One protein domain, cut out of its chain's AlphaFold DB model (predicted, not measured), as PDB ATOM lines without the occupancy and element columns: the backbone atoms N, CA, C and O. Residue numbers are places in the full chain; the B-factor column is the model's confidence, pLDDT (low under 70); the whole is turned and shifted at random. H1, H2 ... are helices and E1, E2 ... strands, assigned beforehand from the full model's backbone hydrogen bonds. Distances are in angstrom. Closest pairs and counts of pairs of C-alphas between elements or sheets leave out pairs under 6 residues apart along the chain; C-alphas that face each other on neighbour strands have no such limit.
ATOM      1  N   THR A 100     129.362  19.350 -18.478       93.75
ATOM      2  CA  THR A 100     130.367  20.222 -17.869       93.75
ATOM      3  C   THR A 100     129.689  21.169 -16.897       93.75
ATOM      4  O   THR A 100     128.623  21.707 -17.183       93.75
ATOM      5  N   CYS A 101     130.300  21.397 -15.737       95.81
ATOM      6  CA  CYS A 101     129.788  22.380 -14.792       95.81
ATOM      7  C   CYS A 101     130.887  23.247 -14.197       95.81
ATOM      8  O   CYS A 101     132.070  22.894 -14.204       95.81
ATOM      9  N   ARG A 102     130.476  24.411 -13.701       97.81
ATOM     10  CA  ARG A 102     131.310  25.352 -12.958       97.81
ATOM     11  C   ARG A 102     130.536  25.836 -11.746       97.81
ATOM     12  O   ARG A 102     129.347  26.121 -11.844       97.81
ATOM     13  N   VAL A 103     131.242  25.962 -10.631       98.06
ATOM     14  CA  VAL A 103     130.725  26.526  -9.387       98.06
ATOM     15  C   VAL A 103     131.699  27.579  -8.888       98.06
ATOM     16  O   VAL A 103     132.911  27.356  -8.880       98.06
ATOM     17  N   TYR A 104     131.183  28.743  -8.514       96.75
ATOM     18  CA  TYR A 104     131.984  29.841  -7.981       96.75
ATOM     19  C   TYR A 104     131.114  30.800  -7.164       96.75
ATOM     20  O   TYR A 104     129.912  30.893  -7.379       96.75
ATOM     21  N   PHE A 105     131.717  31.523  -6.225       95.50
ATOM     22  CA  PHE A 105     131.042  32.598  -5.501       95.50
ATOM     23  C   PHE A 105     131.300  33.927  -6.221       95.50
ATOM     24  O   PHE A 105     132.450  34.308  -6.423       95.50
ATOM     25  N   GLU A 106     130.236  34.621  -6.635       92.06
ATOM     26  CA  GLU A 106     130.323  35.981  -7.207       92.06
ATOM     27  C   GLU A 106     130.447  37.068  -6.138       92.06
ATOM     28  O   GLU A 106     130.889  38.184  -6.410       92.06
ATOM     29  N   GLY A 107     130.030  36.750  -4.916       88.88
ATOM     30  CA  GLY A 107     130.042  37.646  -3.770       88.88
ATOM     31  C   GLY A 107     130.433  36.895  -2.500       88.88
ATOM     32  O   GLY A 107     131.126  35.886  -2.595       88.88
ATOM     33  N   PRO A 108     129.997  37.366  -1.319       89.88
ATOM     34  CA  PRO A 108     130.382  36.737  -0.065       89.88
ATOM     35  C   PRO A 108     129.864  35.302   0.021       89.88
ATOM     36  O   PRO A 108     128.763  34.995  -0.444       89.88
ATOM     37  N   THR A 109     130.618  34.455   0.709       88.44
ATOM     38  CA  THR A 109     130.320  33.029   0.943       88.44
ATOM     39  C   THR A 109     129.040  32.780   1.754       88.44
ATOM     40  O   THR A 109     128.542  31.656   1.830       88.44
ATOM     41  N   SER A 110     128.478  33.831   2.360       85.31
ATOM     42  CA  SER A 110     127.156  33.812   2.999       85.31
ATOM     43  C   SER A 110     125.993  33.747   2.003       85.31
ATOM     44  O   SER A 110     124.873  33.425   2.402       85.31
ATOM     45  N   ARG A 111     126.232  34.044   0.719       91.62
ATOM     46  CA  ARG A 111     125.244  33.929  -0.361       91.62
ATOM     47  C   ARG A 111     125.438  32.623  -1.134       91.62
ATOM     48  O   ARG A 111     126.552  32.107  -1.165       91.62
ATOM     49  N   PRO A 112     124.387  32.109  -1.795       95.50
ATOM     50  CA  PRO A 112     124.534  30.938  -2.645       95.50
ATOM     51  C   PRO A 112     125.588  31.138  -3.746       95.50
ATOM     52  O   PRO A 112     125.652  32.230  -4.321       95.50
ATOM     53  N   PRO A 113     126.403  30.113  -4.061       97.12
ATOM     54  CA  PRO A 113     127.326  30.171  -5.186       97.12
ATOM     55  C   PRO A 113     126.555  30.171  -6.508       97.12
ATOM     56  O   PRO A 113     125.447  29.642  -6.592       97.12
ATOM     57  N   THR A 114     127.165  30.698  -7.563       97.69
ATOM     58  CA  THR A 114     126.669  30.536  -8.929       97.69
ATOM     59  C   THR A 114     127.034  29.146  -9.442       97.69
ATOM     60  O   THR A 114     128.203  28.748  -9.402       97.69
ATOM     61  N   LEU A 115     126.039  28.421  -9.950       97.56
ATOM     62  CA  LEU A 115     126.193  27.180 -10.701       97.56
ATOM     63  C   LEU A 115     125.967  27.467 -12.184       97.56
ATOM     64  O   LEU A 115     124.969  28.073 -12.564       97.56
ATOM     65  N   SER A 116     126.881  26.997 -13.029       96.88
ATOM     66  CA  SER A 116     126.724  26.982 -14.483       96.88
ATOM     67  C   SER A 116     126.851  25.552 -15.000       96.88
ATOM     68  O   SER A 116     127.798  24.851 -14.632       96.88
ATOM     69  N   VAL A 117     125.894  25.106 -15.817       95.25
ATOM     70  CA  VAL A 117     125.840  23.745 -16.375       95.25
ATOM     71  C   VAL A 117     125.701  23.805 -17.889       95.25
ATOM     72  O   VAL A 117     124.785  24.423 -18.424       95.25
ATOM     73  N   GLU A 118     126.579  23.092 -18.579       94.31
ATOM     74  CA  GLU A 118     126.627  22.972 -20.032       94.31
ATOM     75  C   GLU A 118     126.626  21.486 -20.435       94.31
ATOM     76  O   GLU A 118     127.022  20.605 -19.668       94.31
ATOM     77  N   SER A 119     126.142  21.189 -21.640       90.06
ATOM     78  CA  SER A 119     126.119  19.838 -22.216       90.06
ATOM     79  C   SER A 119     126.263  19.940 -23.729       90.06
ATOM     80  O   SER A 119     125.633  20.798 -24.348       90.06
ATOM     81  N   SER A 120     127.047  19.043 -24.331       83.56
ATOM     82  CA  SER A 120     127.135  18.891 -25.792       83.56
ATOM     83  C   SER A 120     125.860  18.302 -26.409       83.56
ATOM     84  O   SER A 120     125.592  18.500 -27.592       83.56
ATOM     85  N   SER A 121     125.068  17.587 -25.606       79.88
ATOM     86  CA  SER A 121     123.853  16.889 -26.026       79.88
ATOM     87  C   SER A 121     122.608  17.748 -25.807       79.88
ATOM     88  O   SER A 121     122.370  18.238 -24.693       79.88
ATOM     89  N   THR A 122     121.803  17.922 -26.859       69.12
ATOM     90  CA  THR A 122     120.515  18.619 -26.800       69.12
ATOM     91  C   THR A 122     119.455  17.717 -26.160       69.12
ATOM     92  O   THR A 122     119.308  16.553 -26.517       69.12
ATOM     93  N   GLY A 123     118.700  18.245 -25.193       72.56
ATOM     94  CA  GLY A 123     117.614  17.505 -24.530       72.56
ATOM     95  C   GLY A 123     118.020  16.668 -23.312       72.56
ATOM     96  O   GLY A 123     117.177  15.952 -22.777       72.56
ATOM     97  N   ARG A 124     119.270  16.761 -22.838       83.56
ATOM     98  CA  ARG A 124     119.635  16.230 -21.516       83.56
ATOM     99  C   ARG A 124     119.038  17.064 -20.383       83.56
ATOM    100  O   ARG A 124     118.856  18.273 -20.511       83.56
ATOM    101  N   GLY A 125     118.813  16.403 -19.253       86.19
ATOM    102  CA  GLY A 125     118.192  16.988 -18.074       86.19
ATOM    103  C   GLY A 125     116.656  16.956 -18.136       86.19
ATOM    104  O   GLY A 125     116.079  16.380 -19.058       86.19
ATOM    105  N   PRO A 126     115.972  17.554 -17.151       93.94
ATOM    106  CA  PRO A 126     116.543  18.205 -15.973       93.94
ATOM    107  C   PRO A 126     117.337  17.245 -15.070       93.94
ATOM    108  O   PRO A 126     117.095  16.039 -15.067       93.94
ATOM    109  N   PHE A 127     118.255  17.795 -14.281       95.88
ATOM    110  CA  PHE A 127     119.127  17.092 -13.346       95.88
ATOM    111  C   PHE A 127     118.786  17.442 -11.894       95.88
ATOM    112  O   PHE A 127     118.284  18.531 -11.596       95.88
ATOM    113  N   LEU A 128     119.096  16.512 -10.992       97.81
ATOM    114  CA  LEU A 128     119.300  16.776  -9.573       97.81
ATOM    115  C   LEU A 128     120.781  17.103  -9.351       97.81
ATOM    116  O   LEU A 128     121.657  16.363  -9.799       97.81
ATOM    117  N   VAL A 129     121.050  18.178  -8.619       98.00
ATOM    118  CA  VAL A 129     122.393  18.582  -8.205       98.00
ATOM    119  C   VAL A 129     122.464  18.592  -6.685       98.00
ATOM    120  O   VAL A 129     121.575  19.128  -6.032       98.00
ATOM    121  N   VAL A 130     123.511  18.005  -6.109       98.19
ATOM    122  CA  VAL A 130     123.751  17.997  -4.654       98.19
ATOM    123  C   VAL A 130     125.086  18.663  -4.360       98.19
ATOM    124  O   VAL A 130     126.093  18.298  -4.962       98.19
ATOM    125  N   PHE A 131     125.107  19.614  -3.427       97.94
ATOM    126  CA  PHE A 131     126.311  20.338  -3.028       97.94
ATOM    127  C   PHE A 131     126.805  19.840  -1.668       97.94
ATOM    128  O   PHE A 131     126.079  19.921  -0.676       97.94
ATOM    129  N   ARG A 132     128.028  19.306  -1.611       97.25
ATOM    130  CA  ARG A 132     128.596  18.662  -0.414       97.25
ATOM    131  C   ARG A 132     129.989  19.163  -0.077       97.25
ATOM    132  O   ARG A 132     130.744  19.544  -0.961       97.25
ATOM    133  N   ASP A 133     130.361  19.051   1.187       97.19
ATOM    134  CA  ASP A 133     131.729  19.214   1.660       97.19
ATOM    135  C   ASP A 133     132.466  17.868   1.636       97.19
ATOM    136  O   ASP A 133     132.020  16.867   2.209       97.19
ATOM    137  N   THR A 134     133.594  17.829   0.933       96.31
ATOM    138  CA  THR A 134     134.424  16.626   0.776       96.31
ATOM    139  C   THR A 134     135.534  16.521   1.819       96.31
ATOM    140  O   THR A 134     136.202  15.488   1.894       96.31
ATOM    141  N   HIS A 135     135.728  17.550   2.650       95.75
ATOM    142  CA  HIS A 135     136.761  17.546   3.673       95.75
ATOM    143  C   HIS A 135     136.495  16.438   4.715       95.75
ATOM    144  O   HIS A 135     135.359  16.287   5.178       95.75
ATOM    145  N   PRO A 136     137.517  15.671   5.158       93.06
ATOM    146  CA  PRO A 136     137.318  14.558   6.091       93.06
ATOM    147  C   PRO A 136     136.592  14.948   7.387       93.06
ATOM    148  O   PRO A 136     135.753  14.195   7.879       93.06
ATOM    149  N   ALA A 137     136.871  16.145   7.915       91.38
ATOM    150  CA  ALA A 137     136.235  16.646   9.135       91.38
ATOM    151  C   ALA A 137     134.736  16.957   8.959       91.38
ATOM    152  O   ALA A 137     133.988  16.898   9.931       91.38
ATOM    153  N   ALA A 138     134.290  17.241   7.732       91.50
ATOM    154  CA  ALA A 138     132.896  17.549   7.431       91.50
ATOM    155  C   ALA A 138     132.026  16.294   7.275       91.50
ATOM    156  O   ALA A 138     130.802  16.383   7.284       91.50
ATOM    157  N   ARG A 139     132.639  15.105   7.152       93.00
ATOM    158  CA  ARG A 139     131.932  13.813   7.071       93.00
ATOM    159  C   ARG A 139     130.870  13.775   5.958       93.00
ATOM    160  O   ARG A 139     129.821  13.158   6.135       93.00
ATOM    161  N   GLY A 140     131.141  14.419   4.821       92.62
ATOM    162  CA  GLY A 140     130.192  14.487   3.707       92.62
ATOM    163  C   GLY A 140     128.968  15.344   4.017       92.62
ATOM    164  O   GLY A 140     127.839  14.916   3.780       92.62
ATOM    165  N   TRP A 141     129.192  16.517   4.613       95.88
ATOM    166  CA  TRP A 141     128.140  17.472   4.945       95.88
ATOM    167  C   TRP A 141     127.454  18.004   3.689       95.88
ATOM    168  O   TRP A 141     128.134  18.407   2.748       95.88
ATOM    169  N   ILE A 142     126.124  18.048   3.668       97.31
ATOM    170  CA  ILE A 142     125.353  18.563   2.534       97.31
ATOM    171  C   ILE A 142     124.998  20.035   2.750       97.31
ATOM    172  O   ILE A 142     124.241  20.397   3.656       97.31
ATOM    173  N   HIS A 143     125.520  20.879   1.866       96.62
ATOM    174  CA  HIS A 143     125.257  22.316   1.815       96.62
ATOM    175  C   HIS A 143     124.010  22.669   1.016       96.62
ATOM    176  O   HIS A 143     123.568  23.810   1.046       96.62
ATOM    177  N   GLY A 144     123.425  21.716   0.304       96.50
ATOM    178  CA  GLY A 144     122.181  21.960  -0.395       96.50
ATOM    179  C   GLY A 144     121.946  21.013  -1.548       96.50
ATOM    180  O   GLY A 144     122.738  20.109  -1.826       96.50
ATOM    181  N   TYR A 145     120.839  21.255  -2.228       97.44
ATOM    182  CA  TYR A 145     120.464  20.563  -3.445       97.44
ATOM    183  C   TYR A 145     119.726  21.531  -4.365       97.44
ATOM    184  O   TYR A 145     119.147  22.517  -3.915       97.44
ATOM    185  N   GLU A 146     119.690  21.214  -5.648       96.94
ATOM    186  CA  GLU A 146     118.838  21.905  -6.600       96.94
ATOM    187  C   GLU A 146     118.300  20.914  -7.615       96.94
ATOM    188  O   GLU A 146     119.022  20.064  -8.142       96.94
ATOM    189  N   ARG A 147     117.000  21.002  -7.866       95.25
ATOM    190  CA  ARG A 147     116.320  20.210  -8.883       95.25
ATOM    191  C   ARG A 147     116.037  21.059 -10.100       95.25
ATOM    192  O   ARG A 147     116.136  22.279 -10.071       95.25
ATOM    193  N   THR A 148     115.621  20.410 -11.181       93.12
ATOM    194  CA  THR A 148     115.235  21.082 -12.435       93.12
ATOM    195  C   THR A 148     116.384  21.776 -13.182       93.12
ATOM    196  O   THR A 148     116.147  22.477 -14.166       93.12
ATOM    197  N   VAL A 149     117.638  21.509 -12.795       93.94
ATOM    198  CA  VAL A 149     118.822  22.085 -13.445       93.94
ATOM    199  C   VAL A 149     118.956  21.510 -14.851       93.94
ATOM    200  O   VAL A 149     119.058  20.301 -15.024       93.94
ATOM    201  N   SER A 150     118.943  22.359 -15.871       93.44
ATOM    202  CA  SER A 150     119.054  21.942 -17.277       93.44
ATOM    203  C   SER A 150     120.342  22.481 -17.903       93.44
ATOM    204  O   SER A 150     120.871  23.483 -17.418       93.44
ATOM    205  N   PRO A 151     120.866  21.872 -18.981       92.69
ATOM    206  CA  PRO A 151     121.937  22.479 -19.763       92.69
ATOM    207  C   PRO A 151     121.597  23.915 -20.181       92.69
ATOM    208  O   PRO A 151     120.469  24.198 -20.586       92.69
ATOM    209  N   GLY A 152     122.568  24.820 -20.072       92.00
ATOM    210  CA  GLY A 152     122.380  26.262 -20.240       92.00
ATOM    211  C   GLY A 152     121.973  26.990 -18.953       92.00
ATOM    212  O   GLY A 152     121.883  28.217 -18.959       92.00
ATOM    213  N   HIS A 153     121.749  26.276 -17.845       92.44
ATOM    214  CA  HIS A 153     121.529  26.898 -16.541       92.44
ATOM    215  C   HIS A 153     122.763  27.707 -16.128       92.44
ATOM    216  O   HIS A 153     123.891  27.217 -16.193       92.44
ATOM    217  N   THR A 154     122.544  28.944 -15.689       95.50
ATOM    218  CA  THR A 154     123.537  29.771 -14.995       95.50
ATOM    219  C   THR A 154     122.803  30.651 -13.994       95.50
ATOM    220  O   THR A 154     121.966  31.463 -14.389       95.50
ATOM    221  N   GLY A 155     123.085  30.479 -12.705       94.38
ATOM    222  CA  GLY A 155     122.399  31.230 -11.660       94.38
ATOM    223  C   GLY A 155     122.779  30.812 -10.240       94.38
ATOM    224  O   GLY A 155     123.609  29.919 -10.061       94.38
ATOM    225  N   PRO A 156     122.203  31.482  -9.226       95.50
ATOM    226  CA  PRO A 156     122.441  31.147  -7.829       95.50
ATOM    227  C   PRO A 156     121.894  29.754  -7.511       95.50
ATOM    228  O   PRO A 156     120.727  29.466  -7.772       95.50
ATOM    229  N   PHE A 157     122.740  28.924  -6.906       96.50
ATOM    230  CA  PHE A 157     122.399  27.565  -6.515       96.50
ATOM    231  C   PHE A 157     121.356  27.529  -5.390       96.50
ATOM    232  O   PHE A 157     121.362  28.368  -4.488       96.50
ATOM    233  N   GLY A 158     120.494  26.517  -5.397       92.38
ATOM    234  CA  GLY A 158     119.502  26.303  -4.339       92.38
ATOM    235  C   GLY A 158     118.287  27.229  -4.444       92.38
ATOM    236  O   GLY A 158     117.611  27.472  -3.445       92.38
ATOM    237  N   ALA A 159     118.012  27.758  -5.638       84.81
ATOM    238  CA  ALA A 159     116.776  28.471  -5.947       84.81
ATOM    239  C   ALA A 159     115.629  27.499  -6.305       84.81
ATOM    240  O   ALA A 159     115.851  26.340  -6.650       84.81
ATOM    241  N   GLY A 160     114.378  27.979  -6.268       84.12
ATOM    242  CA  GLY A 160     113.215  27.210  -6.734       84.12
ATOM    243  C   GLY A 160     112.948  25.939  -5.912       84.12
ATOM    244  O   GLY A 160     112.730  26.023  -4.707       84.12
ATOM    245  N   ASP A 161     112.939  24.767  -6.567       89.62
ATOM    246  CA  ASP A 161     112.911  23.448  -5.900       89.62
ATOM    247  C   ASP A 161     114.331  23.041  -5.474       89.62
ATOM    248  O   ASP A 161     114.903  22.040  -5.917       89.62
ATOM    249  N   GLY A 162     114.923  23.882  -4.636       93.81
ATOM    250  CA  GLY A 162     116.289  23.768  -4.163       93.81
ATOM    251  C   GLY A 162     116.441  24.375  -2.778       93.81
ATOM    252  O   GLY A 162     115.542  25.023  -2.246       93.81
ATOM    253  N   GLU A 163     117.592  24.123  -2.182       94.56
ATOM    254  CA  GLU A 163     117.994  24.691  -0.908       94.56
ATOM    255  C   GLU A 163     119.500  24.914  -0.923       94.56
ATOM    256  O   GLU A 163     120.257  24.093  -1.444       94.56
ATOM    257  N   TYR A 164     119.931  25.996  -0.286       94.88
ATOM    258  CA  TYR A 164     121.325  26.255   0.019       94.88
ATOM    259  C   TYR A 164     121.474  26.672   1.483       94.88
ATOM    260  O   TYR A 164     120.770  27.562   1.962       94.88
ATOM    261  N   VAL A 165     122.440  26.070   2.172       93.88
ATOM    262  CA  VAL A 165     122.964  26.542   3.450       93.88
ATOM    263  C   VAL A 165     124.422  26.940   3.300       93.88
ATOM    264  O   VAL A 165     125.210  26.277   2.619       93.88
ATOM    265  N   ARG A 166     124.771  28.045   3.965       92.19
ATOM    266  CA  ARG A 166     126.082  28.681   3.833       92.19
ATOM    267  C   ARG A 166     127.231  27.704   4.069       92.19
ATOM    268  O   ARG A 166     127.153  26.820   4.924       92.19
ATOM    269  N   VAL A 167     128.314  27.893   3.322       93.25
ATOM    270  CA  VAL A 167     129.587  27.215   3.590       93.25
ATOM    271  C   VAL A 167     130.259  27.871   4.797       93.25
ATOM    272  O   VAL A 167     130.258  29.096   4.926       93.25
ATOM    273  N   HIS A 168     130.773  27.059   5.721       90.56
ATOM    274  CA  HIS A 168     131.431  27.532   6.945       90.56
ATOM    275  C   HIS A 168     132.447  26.484   7.430       90.56
ATOM    276  O   HIS A 168     132.161  25.712   8.345       90.56
ATOM    277  N   PRO A 169     133.615  26.370   6.768       91.81
ATOM    278  CA  PRO A 169     134.665  25.487   7.229       91.81
ATOM    279  C   PRO A 169     135.165  26.007   8.584       91.81
ATOM    280  O   PRO A 169     135.527  27.180   8.683       91.81
ATOM    281  N   PRO A 170     135.221  25.165   9.630       89.94
ATOM    282  CA  PRO A 170     135.630  25.597  10.967       89.94
ATOM    283  C   PRO A 170     137.125  25.919  11.059       89.94
ATOM    284  O   PRO A 170     137.568  26.518  12.031       89.94
ATOM    285  N   SER A 171     137.921  25.465  10.089       93.75
ATOM    286  CA  SER A 171     139.357  25.720  10.010       93.75
ATOM    287  C   SER A 171     139.881  25.368   8.619       93.75
ATOM    288  O   SER A 171     139.300  24.527   7.937       93.75
ATOM    289  N   GLY A 172     141.022  25.939   8.231       95.00
ATOM    290  CA  GLY A 172     141.734  25.536   7.017       95.00
ATOM    291  C   GLY A 172     140.951  25.791   5.726       95.00
ATOM    292  O   GLY A 172     140.167  26.733   5.640       95.00
ATOM    293  N   VAL A 173     141.204  24.972   4.705       96.94
ATOM    294  CA  VAL A 173     140.539  25.050   3.397       96.94
ATOM    295  C   VAL A 173     139.724  23.788   3.190       96.94
ATOM    296  O   VAL A 173     140.252  22.682   3.294       96.94
ATOM    297  N   HIS A 174     138.445  23.954   2.875       97.38
ATOM    298  CA  HIS A 174     137.561  22.853   2.517       97.38
ATOM    299  C   HIS A 174     137.261  22.895   1.017       97.38
ATOM    300  O   HIS A 174     137.227  23.967   0.407       97.38
ATOM    301  N   VAL A 175     137.058  21.716   0.426       97.44
ATOM    302  CA  VAL A 175     136.663  21.560  -0.978       97.44
ATOM    303  C   VAL A 175     135.212  21.114  -1.013       97.44
ATOM    304  O   VAL A 175     134.863  20.049  -0.500       97.44
ATOM    305  N   TYR A 176     134.385  21.921  -1.659       97.50
ATOM    306  CA  TYR A 176     132.968  21.668  -1.823       97.50
ATOM    307  C   TYR A 176     132.709  21.210  -3.251       97.50
ATOM    308  O   TYR A 176     133.200  21.816  -4.200       97.50
ATOM    309  N   GLU A 177     131.956  20.132  -3.408       98.06
ATOM    310  CA  GLU A 177     131.710  19.458  -4.676       98.06
ATOM    311  C   GLU A 177     130.219  19.486  -5.009       98.06
ATOM    312  O   GLU A 177     129.375  19.217  -4.153       98.06
ATOM    313  N   MET A 178     129.898  19.787  -6.265       98.12
ATOM    314  CA  MET A 178     128.577  19.583  -6.841       98.12
ATOM    315  C   MET A 178     128.534  18.244  -7.572       98.12
ATOM    316  O   MET A 178     129.324  18.001  -8.486       98.12
ATOM    317  N   LEU A 179     127.594  17.392  -7.175       98.12
ATOM    318  CA  LEU A 179     127.281  16.121  -7.818       98.12
ATOM    319  C   LEU A 179     126.072  16.316  -8.729       98.12
ATOM    320  O   LEU A 179     124.983  16.585  -8.225       98.12
ATOM    321  N   ILE A 180     126.245  16.175 -10.044       97.38
ATOM    322  CA  ILE A 180     125.142  16.246 -11.010       97.38
ATOM    323  C   ILE A 180     124.703  14.829 -11.358       97.38
ATOM    324  O   ILE A 180     125.457  14.081 -11.982       97.38
ATOM    325  N   PHE A 181     123.488  14.468 -10.962       97.31
ATOM    326  CA  PHE A 181     122.885  13.179 -11.280       97.31
ATOM    327  C   PHE A 181     122.326  13.153 -12.706       97.31
ATOM    328  O   PHE A 181     121.924  14.178 -13.250       97.31
ATOM    329  N   ASP A 182     122.258  11.964 -13.300       95.00
ATOM    330  CA  ASP A 182     121.767  11.704 -14.661       95.00
ATOM    331  C   ASP A 182     120.271  11.982 -14.889       95.00
ATOM    332  O   ASP A 182     119.801  11.902 -16.024       95.00
ATOM    333  N   GLY A 183     119.524  12.364 -13.851       95.38
ATOM    334  CA  GLY A 183     118.120  12.742 -13.954       95.38
ATOM    335  C   GLY A 183     117.644  13.626 -12.804       95.38
ATOM    336  O   GLY A 183     118.337  13.835 -11.808       95.38
ATOM    337  N   ASN A 184     116.430  14.159 -12.943       96.19
ATOM    338  CA  ASN A 184     115.762  14.980 -11.931       96.19
ATOM    339  C   ASN A 184     115.045  14.109 -10.895       96.19
ATOM    340  O   ASN A 184     113.812  14.024 -10.857       96.19
ATOM    341  N   TYR A 185     115.831  13.439 -10.066       96.69
ATOM    342  CA  TYR A 185     115.304  12.541  -9.053       96.69
ATOM    343  C   TYR A 185     114.602  13.280  -7.914       96.69
ATOM    344  O   TYR A 185     114.904  14.432  -7.599       96.69
ATOM    345  N   GLN A 186     113.645  12.594  -7.293       96.56
ATOM    346  CA  GLN A 186     113.143  12.994  -5.983       96.56
ATOM    347  C   GLN A 186     114.223  12.709  -4.934       96.56
ATOM    348  O   GLN A 186     115.039  11.802  -5.103       96.56
ATOM    349  N   LEU A 187     114.223  13.483  -3.853       96.19
ATOM    350  CA  LEU A 187     115.130  13.232  -2.739       96.19
ATOM    351  C   LEU A 187     114.668  12.004  -1.952       96.19
ATOM    352  O   LEU A 187     113.467  11.808  -1.754       96.19
ATOM    353  N   GLY A 188     115.621  11.214  -1.466       96.50
ATOM    354  CA  GLY A 188     115.337  10.156  -0.507       96.50
ATOM    355  C   GLY A 188     115.000  10.702   0.880       96.50
ATOM    356  O   GLY A 188     115.006  11.918   1.103       96.50
ATOM    357  N   PRO A 189     114.689   9.821   1.843       96.38
ATOM    358  CA  PRO A 189     114.321  10.223   3.193       96.38
ATOM    359  C   PRO A 189     115.389  11.063   3.900       96.38
ATOM    360  O   PRO A 189     115.038  12.004   4.608       96.38
ATOM    361  N   ARG A 190     116.683  10.772   3.707       94.75
ATOM    362  CA  ARG A 190     117.766  11.479   4.409       94.75
ATOM    363  C   ARG A 190     118.009  12.866   3.817       94.75
ATOM    364  O   ARG A 190     118.091  13.832   4.568       94.75
ATOM    365  N   LEU A 191     118.057  12.988   2.489       94.75
ATOM    366  CA  LEU A 191     118.132  14.286   1.806       94.75
ATOM    367  C   LEU A 191     116.838  15.100   1.972       94.75
ATOM    368  O   LEU A 191     116.867  16.326   1.942       94.75
ATOM    369  N   THR A 192     115.690  14.452   2.165       95.25
ATOM    370  CA  THR A 192     114.439  15.157   2.481       95.25
ATOM    371  C   THR A 192     114.445  15.693   3.910       95.25
ATOM    372  O   THR A 192     113.988  16.811   4.130       95.25
ATOM    373  N   ALA A 193     114.983  14.939   4.873       92.19
ATOM    374  CA  ALA A 193     115.024  15.342   6.279       92.19
ATOM    375  C   ALA A 193     115.871  16.602   6.530       92.19
ATOM    376  O   ALA A 193     115.563  17.367   7.434       92.19
ATOM    377  N   MET A 194     116.892  16.863   5.706       92.00
ATOM    378  CA  MET A 194     117.703  18.080   5.836       92.00
ATOM    379  C   MET A 194     117.000  19.362   5.355       92.00
ATOM    380  O   MET A 194     117.512  20.447   5.634       92.00
ATOM    381  N   LYS A 195     115.858  19.271   4.656       91.19
ATOM    382  CA  LYS A 195     115.175  20.450   4.105       91.19
ATOM    383  C   LYS A 195     114.804  21.449   5.197       91.19
ATOM    384  O   LYS A 195     114.079  21.111   6.128       91.19
ATOM    385  N   GLY A 196     115.254  22.694   5.048       89.19
ATOM    386  CA  GLY A 196     114.944  23.786   5.972       89.19
ATOM    387  C   GLY A 196     115.694  23.704   7.302       89.19
ATOM    388  O   GLY A 196     115.390  24.463   8.220       89.19
ATOM    389  N   THR A 197     116.661  22.795   7.428       90.69
ATOM    390  CA  THR A 197     117.512  22.712   8.618       90.69
ATOM    391  C   THR A 197     118.631  23.751   8.558       90.69
ATOM    392  O   THR A 197     119.081  24.139   7.484       90.69
ATOM    393  N   GLU A 198     119.132  24.201   9.703       86.25
ATOM    394  CA  GLU A 198     120.255  25.142   9.734       86.25
ATOM    395  C   GLU A 198     121.582  24.493   9.292       86.25
ATOM    396  O   GLU A 198     121.726  23.269   9.215       86.25
ATOM    397  N   TRP A 199     122.587  25.332   9.019       82.44
ATOM    398  CA  TRP A 199     123.923  24.896   8.593       82.44
ATOM    399  C   TRP A 199     124.683  24.096   9.662       82.44
ATOM    400  O   TRP A 199     125.644  23.422   9.318       82.44
ATOM    401  N   ASN A 200     124.274  24.162  10.931       81.94
ATOM    402  CA  ASN A 200     124.900  23.502  12.083       81.94
ATOM    403  C   ASN A 200     124.172  22.201  12.508       81.94
ATOM    404  O   ASN A 200     124.419  21.691  13.602       81.94
ATOM    405  N   ASN A 201     123.290  21.643  11.668       86.56
ATOM    406  CA  ASN A 201     122.542  20.416  11.966       86.56
ATOM    407  C   ASN A 201     123.235  19.140  11.450       86.56
ATOM    408  O   ASN A 201     123.333  18.914  10.244       86.56
ATOM    409  N   SER A 202     123.621  18.245  12.368       86.50
ATOM    410  CA  SER A 202     124.291  16.969  12.064       86.50
ATOM    411  C   SER A 202     123.553  16.036  11.096       86.50
ATOM    412  O   SER A 202     124.191  15.167  10.505       86.50
ATOM    413  N   GLU A 203     122.242  16.199  10.902       88.12
ATOM    414  CA  GLU A 203     121.457  15.442   9.914       88.12
ATOM    415  C   GLU A 203     121.948  15.664   8.477       88.12
ATOM    416  O   GLU A 203     121.785  14.791   7.624       88.12
ATOM    417  N   ARG A 204     122.633  16.785   8.220       94.06
ATOM    418  CA  ARG A 204     123.272  17.087   6.934       94.06
ATOM    419  C   ARG A 204     124.529  16.256   6.666       94.06
ATOM    420  O   ARG A 204     124.997  16.239   5.532       94.06
ATOM    421  N   ALA A 205     125.092  15.551   7.650       93.44
ATOM    422  CA  ALA A 205     126.266  14.695   7.460       93.44
ATOM    423  C   ALA A 205     125.867  13.328   6.877       93.44
ATOM    424  O   ALA A 205     125.730  12.330   7.594       93.44
ATOM    425  N   LEU A 206     125.671  13.261   5.556       93.19
ATOM    426  CA  LEU A 206     125.217  12.026   4.910       93.19
ATOM    427  C   LEU A 206     126.323  10.982   4.722       93.19
ATOM    428  O   LEU A 206     126.014   9.790   4.600       93.19
ATOM    429  N   GLY A 207     127.587  11.392   4.811       93.38
ATOM    430  CA  GLY A 207     128.742  10.513   4.689       93.38
ATOM    431  C   GLY A 207     129.268  10.432   3.251       93.38
ATOM    432  O   GLY A 207     129.227  11.425   2.525       93.38
ATOM    433  N   PRO A 208     129.828   9.284   2.836       94.75
ATOM    434  CA  PRO A 208     130.381   9.130   1.496       94.75
ATOM    435  C   PRO A 208     129.310   9.276   0.410       94.75
ATOM    436  O   PRO A 208     128.115   9.144   0.653       94.75
ATOM    437  N   GLU A 209     129.768   9.492  -0.818       95.88
ATOM    438  CA  GLU A 209     128.926   9.662  -2.002       95.88
ATOM    439  C   GLU A 209     127.905   8.546  -2.227       95.88
ATOM    440  O   GLU A 209     126.766   8.813  -2.617       95.88
ATOM    441  N   ASP A 210     128.298   7.300  -1.955       96.88
ATOM    442  CA  ASP A 210     127.419   6.146  -2.121       96.88
ATOM    443  C   ASP A 210     126.163   6.275  -1.266       96.88
ATOM    444  O   ASP A 210     125.086   5.945  -1.744       96.88
ATOM    445  N   ASN A 211     126.263   6.867  -0.072       97.19
ATOM    446  CA  ASN A 211     125.102   7.109   0.781       97.19
ATOM    447  C   ASN A 211     124.135   8.132   0.174       97.19
ATOM    448  O   ASN A 211     122.933   8.036   0.402       97.19
ATOM    449  N   ILE A 212     124.650   9.122  -0.560       97.31
ATOM    450  CA  ILE A 212     123.830  10.118  -1.263       97.31
ATOM    451  C   ILE A 212     123.125   9.428  -2.432       97.31
ATOM    452  O   ILE A 212     121.921   9.578  -2.608       97.31
ATOM    453  N   THR A 213     123.862   8.619  -3.196       97.69
ATOM    454  CA  THR A 213     123.313   7.868  -4.333       97.69
ATOM    455  C   THR A 213     122.276   6.837  -3.884       97.69
ATOM    456  O   THR A 213     121.232   6.712  -4.519       97.69
ATOM    457  N   ASP A 214     122.525   6.137  -2.775       97.38
ATOM    458  CA  ASP A 214     121.593   5.190  -2.155       97.38
ATOM    459  C   ASP A 214     120.325   5.892  -1.664       97.38
ATOM    460  O   ASP A 214     119.222   5.377  -1.855       97.38
ATOM    461  N   ASP A 215     120.458   7.081  -1.068       97.56
ATOM    462  CA  ASP A 215     119.306   7.870  -0.638       97.56
ATOM    463  C   ASP A 215     118.456   8.296  -1.843       97.56
ATOM    464  O   ASP A 215     117.257   8.033  -1.862       97.56
ATOM    465  N   VAL A 216     119.065   8.834  -2.903       97.81
ATOM    466  CA  VAL A 216     118.345   9.172  -4.145       97.81
ATOM    467  C   VAL A 216     117.683   7.931  -4.763       97.81
ATOM    468  O   VAL A 216     116.518   7.981  -5.157       97.81
ATOM    469  N   ALA A 217     118.381   6.792  -4.796       97.81
ATOM    470  CA  ALA A 217     117.841   5.534  -5.310       97.81
ATOM    471  C   ALA A 217     116.641   5.027  -4.495       97.81
ATOM    472  O   ALA A 217     115.735   4.416  -5.057       97.81
ATOM    473  N   SER A 218     116.603   5.292  -3.185       97.25
ATOM    474  CA  SER A 218     115.513   4.850  -2.306       97.25
ATOM    475  C   SER A 218     114.159   5.494  -2.625       97.25
ATOM    476  O   SER A 218     113.120   4.942  -2.267       97.25
ATOM    477  N   ALA A 219     114.159   6.634  -3.325       96.12
ATOM    478  CA  ALA A 219     112.948   7.299  -3.797       96.12
ATOM    479  C   ALA A 219     112.433   6.745  -5.140       96.12
ATOM    480  O   ALA A 219     111.373   7.165  -5.613       96.12
ATOM    481  N   LEU A 220     113.168   5.828  -5.779       96.00
ATOM    482  CA  LEU A 220     112.794   5.249  -7.067       96.00
ATOM    483  C   LEU A 220     111.882   4.023  -6.914       96.00
ATOM    484  O   LEU A 220     111.965   3.297  -5.918       96.00
ATOM    485  N   PRO A 221     111.038   3.730  -7.922       96.56
ATOM    486  CA  PRO A 221     110.330   2.461  -7.998       96.56
ATOM    487  C   PRO A 221     111.279   1.260  -7.915       96.56
ATOM    488  O   PRO A 221     112.414   1.281  -8.396       96.56
ATOM    489  N   THR A 222     110.791   0.162  -7.342       93.81
ATOM    490  CA  THR A 222     111.560  -1.083  -7.270       93.81
ATOM    491  C   THR A 222     111.974  -1.551  -8.667       93.81
ATOM    492  O   THR A 222     111.142  -1.662  -9.565       93.81
ATOM    493  N   GLY A 223     113.264  -1.853  -8.841       92.75
ATOM    494  CA  GLY A 223     113.833  -2.304 -10.115       92.75
ATOM    495  C   GLY A 223     114.299  -1.181 -11.046       92.75
ATOM    496  O   GLY A 223     114.847  -1.479 -12.106       92.75
ATOM    497  N   SER A 224     114.128   0.092 -10.671       95.50
ATOM    498  CA  SER A 224     114.738   1.202 -11.404       95.50
ATOM    499  C   SER A 224     116.273   1.120 -11.373       95.50
ATOM    500  O   SER A 224     116.844   0.695 -10.363       95.50
ATOM    501  N   PRO A 225     116.959   1.534 -12.457       95.38
ATOM    502  CA  PRO A 225     118.409   1.671 -12.452       95.38
ATOM    503  C   PRO A 225     118.878   2.588 -11.322       95.38
ATOM    504  O   PRO A 225     118.210   3.566 -10.983       95.38
ATOM    505  N   ARG A 226     120.045   2.278 -10.753       95.62
ATOM    506  CA  ARG A 226     120.689   3.145  -9.763       95.62
ATOM    507  C   ARG A 226     121.052   4.483 -10.434       95.62
ATOM    508  O   ARG A 226     121.644   4.434 -11.513       95.62
ATOM    509  N   PRO A 227     120.761   5.635  -9.802       96.81
ATOM    510  CA  PRO A 227     121.218   6.939 -10.270       96.81
ATOM    511  C   PRO A 227     122.726   6.965 -10.503       96.81
ATOM    512  O   PRO A 227     123.486   6.375  -9.728       96.81
ATOM    513  N   THR A 228     123.163   7.683 -11.532       96.25
ATOM    514  CA  THR A 228     124.588   7.872 -11.824       96.25
ATOM    515  C   THR A 228     124.961   9.347 -11.819       96.25
ATOM    516  O   THR A 228     124.133  10.213 -12.091       96.25
ATOM    517  N   ILE A 229     126.215   9.652 -11.478       96.00
ATOM    518  CA  ILE A 229     126.739  11.020 -11.490       96.00
ATOM    519  C   ILE A 229     127.396  11.267 -12.845       96.00
ATOM    520  O   ILE A 229     128.362  10.596 -13.205       96.00
ATOM    521  N   VAL A 230     126.876  12.246 -13.582       94.69
ATOM    522  CA  VAL A 230     127.297  12.587 -14.951       94.69
ATOM    523  C   VAL A 230     128.163  13.838 -15.025       94.69
ATOM    524  O   VAL A 230     128.758  14.097 -16.067       94.69
ATOM    525  N   GLY A 231     128.256  14.607 -13.938       93.69
ATOM    526  CA  GLY A 231     129.056  15.826 -13.876       93.69
ATOM    527  C   GLY A 231     129.539  16.133 -12.463       93.69
ATOM    528  O   GLY A 231     128.855  15.831 -11.482       93.69
ATOM    529  N   ARG A 232     130.731  16.732 -12.381       96.50
ATOM    530  CA  ARG A 232     131.355  17.200 -11.139       96.50
ATOM    531  C   ARG A 232     132.047  18.531 -11.358       96.50
ATOM    532  O   ARG A 232     132.778  18.706 -12.330       96.50
ATOM    533  N   CYS A 233     131.875  19.431 -10.408       97.56
ATOM    534  CA  CYS A 233     132.663  20.647 -10.287       97.56
ATOM    535  C   CYS A 233     132.825  20.974  -8.810       97.56
ATOM    536  O   CYS A 233     132.023  20.557  -7.975       97.56
ATOM    537  N   SER A 234     133.897  21.682  -8.482       97.81
ATOM    538  CA  SER A 234     134.226  21.990  -7.100       97.81
ATOM    539  C   SER A 234     134.703  23.419  -6.934       97.81
ATOM    540  O   SER A 234     135.188  24.054  -7.873       97.81
ATOM    541  N   VAL A 235     134.551  23.912  -5.711       97.69
ATOM    542  CA  VAL A 235     135.067  25.195  -5.253       97.69
ATOM    543  C   VAL A 235     135.756  24.984  -3.912       97.69
ATOM    544  O   VAL A 235     135.275  24.234  -3.064       97.69
ATOM    545  N   SER A 236     136.895  25.638  -3.723       97.19
ATOM    546  CA  SER A 236     137.588  25.662  -2.438       97.19
ATOM    547  C   SER A 236     137.245  26.951  -1.712       97.19
ATOM    548  O   SER A 236     137.321  28.015  -2.324       97.19
ATOM    549  N   VAL A 237     136.914  26.851  -0.426       96.19
ATOM    550  CA  VAL A 237     136.671  28.009   0.446       96.19
ATOM    551  C   VAL A 237     137.486  27.835   1.715       96.19
ATOM    552  O   VAL A 237     137.555  26.735   2.276       96.19
ATOM    553  N   SER A 238     138.131  28.914   2.150       95.88
ATOM    554  CA  SER A 238     138.956  28.907   3.356       95.88
ATOM    555  C   SER A 238     138.231  29.508   4.555       95.88
ATOM    556  O   SER A 238     137.403  30.404   4.418       95.88
ATOM    557  N   HIS A 239     138.580  29.043   5.750       94.31
ATOM    558  CA  HIS A 239     138.109  29.632   6.999       94.31
ATOM    559  C   HIS A 239     138.522  31.105   7.116       94.31
ATOM    560  O   HIS A 239     137.696  31.950   7.437       94.31
ATOM    561  N   ALA A 240     139.768  31.429   6.752       93.62
ATOM    562  CA  ALA A 240     140.291  32.794   6.802       93.62
ATOM    563  C   ALA A 240     139.534  33.768   5.876       93.62
ATOM    564  O   ALA A 240     139.376  34.941   6.207       93.62
ATOM    565  N   GLU A 241     139.060  33.293   4.720       91.44
ATOM    566  CA  GLU A 241     138.213  34.072   3.809       91.44
ATOM    567  C   GLU A 241     136.877  34.427   4.470       91.44
ATOM    568  O   GLU A 241     136.479  35.590   4.459       91.44
ATOM    569  N   ILE A 242     136.244  33.460   5.135       90.50
ATOM    570  CA  ILE A 242     134.988  33.673   5.862       90.50
ATOM    571  C   ILE A 242     135.173  34.596   7.063       90.50
ATOM    572  O   ILE A 242     134.389  35.528   7.227       90.50
ATOM    573  N   GLU A 243     136.223  34.403   7.863       91.19
ATOM    574  CA  GLU A 243     136.524  35.307   8.976       91.19
ATOM    575  C   GLU A 243     136.714  36.743   8.470       91.19
ATOM    576  O   GLU A 243     136.145  37.681   9.030       91.19
ATOM    577  N   ALA A 244     137.469  36.938   7.386       88.56
ATOM    578  CA  ALA A 244     137.688  38.260   6.810       88.56
ATOM    579  C   ALA A 244     136.392  38.908   6.288       88.56
ATOM    580  O   ALA A 244     136.218  40.124   6.415       88.56
ATOM    581  N   GLU A 245     135.482  38.118   5.709       88.25
ATOM    582  CA  GLU A 245     134.156  38.575   5.281       88.25
ATOM    583  C   GLU A 245     133.281  39.002   6.466       88.25
ATOM    584  O   GLU A 245     132.688  40.083   6.427       88.25
ATOM    585  N   GLU A 246     133.229  38.192   7.526       85.94
ATOM    586  CA  GLU A 246     132.425  38.458   8.724       85.94
ATOM    587  C   GLU A 246     132.899  39.738   9.432       85.94
ATOM    588  O   GLU A 246     132.103  40.652   9.657       85.94
ATOM    589  N   HIS A 247     134.213  39.898   9.626       84.62
ATOM    590  CA  HIS A 247     134.790  41.119  10.203       84.62
ATOM    591  C   HIS A 247     134.539  42.370   9.343       84.62
ATOM    592  O   HIS A 247     134.437  43.488   9.859       84.62
ATOM    593  N   ARG A 248     134.463  42.224   8.011       79.81
ATOM    594  CA  ARG A 248     134.142  43.343   7.111       79.81
ATOM    595  C   ARG A 248     132.666  43.734   7.210       79.81
ATOM    596  O   ARG A 248     132.370  44.925   7.139       79.81
ATOM    597  N   GLY A 249     131.762  42.768   7.380       70.06
ATOM    598  CA  GLY A 249     130.328  43.015   7.556       70.06
ATOM    599  C   GLY A 249     130.006  43.803   8.829       70.06
ATOM    600  O   GLY A 249     129.202  44.736   8.796       70.06
ATOM    601  N   GLU A 250     130.698  43.503   9.929       66.38
ATOM    602  CA  GLU A 250     130.526  44.207  11.209       66.38
ATOM    603  C   GLU A 250     130.966  45.677  11.137       66.38
ATOM    604  O   GLU A 250     130.294  46.555  11.668       66.38
ATOM    605  N   ARG A 251     132.042  45.990  10.404       61.66
ATOM    606  CA  ARG A 251     132.526  47.377  10.257       61.66
ATOM    607  C   ARG A 251     131.613  48.298   9.453       61.66
ATOM    608  O   ARG A 251     131.774  49.507   9.543       61.66
ATOM    609  N   ILE A 252     130.724  47.754   8.626       60.41
ATOM    610  CA  ILE A 252     129.804  48.555   7.801       60.41
ATOM    611  C   ILE A 252     128.517  48.884   8.576       60.41
ATOM    612  O   ILE A 252     127.790  49.800   8.203       60.41
ATOM    613  N   THR A 253     128.232  48.147   9.652       57.12
ATOM    614  CA  THR A 253     126.991  48.271  10.435       57.12
ATOM    615  C   THR A 253     127.161  49.007  11.768       57.12
ATOM    616  O   THR A 253     126.159  49.248  12.441       57.12
TER     617      THR A 253
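This is residues 100 to 253 of the 254 residues of an uncharacterized protein of Cystoisospora suis (UniProt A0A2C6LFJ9). A twisted sheet of five strands makes the core; the small sheet E1, E2 and E5 packs face to face over part of one side of it as a partial sandwich, and the helix H2 covers part of its other side, with the short H1 next to H2. H3 runs on from the end of E8 and reaches away at one end of the longest axis, while the loop around Gly 223 lies at the other end. The printed part has 154 residues with eight named strands and three named helices, in the order E1 E2 E3 E4 E5 E6 E7 H1 H2 E8 H3. The sheets, in the orders E6 E4 E3 E7 E8 and E1 E2 E5, are both antiparallel, and the class is mixed, helices and strands. The whole is compact by its radius of gyration of the C-alphas, 15.6 A, yet elongated in outline, with spans of 55 by 33 by 24 A.

E1, residues 100 to 104, begins at C-alpha 100 at (130.367, 20.222, -17.869). E2 is residues 114 to 119. E3, residues 127 to 133, is 19.7 A long from first to last C-alpha, and E4, residues 142 to 149, is 17.6 A long. E5, residues 154 to 156, and E6, residues 162 to 164, have three residues each. E7, residues 173 to 181, is 25.8 A long. H1 is residues 189 to 193, and H2, residues 209 to 218, is 14.3 A long, with C-alpha 209 at (128.926, 9.662, -2.002). E8, residues 229 to 238, is the longest strand by residues and is 26.3 A long. H3, residues 239 to 253, is 22.0 A long and ends at C-alpha 253 at (126.991, 48.271, 10.435).

In the sheet of five, E6 and E8 are the edge strands. From edge to edge the strands' lines turn by 23 degrees, and the way across the sheet turns by 82 degrees. E3 and E4 form a hairpin, with N 129 and O 146 at 2.8 A. E6 and E4 are antiparallel neighbours, with N 163 and O 145 within hydrogen-bond range at 2.8 A. E3 and E7 have N 130 and O 179 at 2.9 A, and E7 and E8 have N 176 and O 235 at 2.8 A. In the other sheet E1 and E2 are a hairpin, with N 102 and O 116 at 2.9 A, and E2 and E5 have N 115 and O 155 at 2.9 A. The two sheets form a sandwich, two sheets face to face: the facing parts are 9.2 A centre to centre, and the strands of the one stand at 37 degrees to those of the other. The closest C-alphas of E1 and E8 are those of Arg 102 and Cys 233, 5.6 A apart. H2 is on the sheet of five at a height of 9.8 A, over E7 and only just over E3, on which 3 of its C-alphas fall; on the local plane it runs slantwise to the strands, at 34 degrees to E7. H1 touches H2, the closest C-alphas being those of Arg 190 and Asp 215, 6.4 A apart. H1 and H3 are each only just not on the sheet of five, with 4 pairs of C-alphas within 10 A. Every O i to N i+4 pair is within hydrogen-bond range in H1 and H2, and 8 of 11 in H3.

The two C-alphas farthest apart are those of Gly 223 and Arg 251, at 56.9 A. The printed part has no cut. The link from H1 to H2, residues 194 to 208, is long; the link from E8 to H3 is tight, with 0 residues between them. The mean pLDDT of the printed part is 92.4; residue 122 and residues 250 to 253 are under 70.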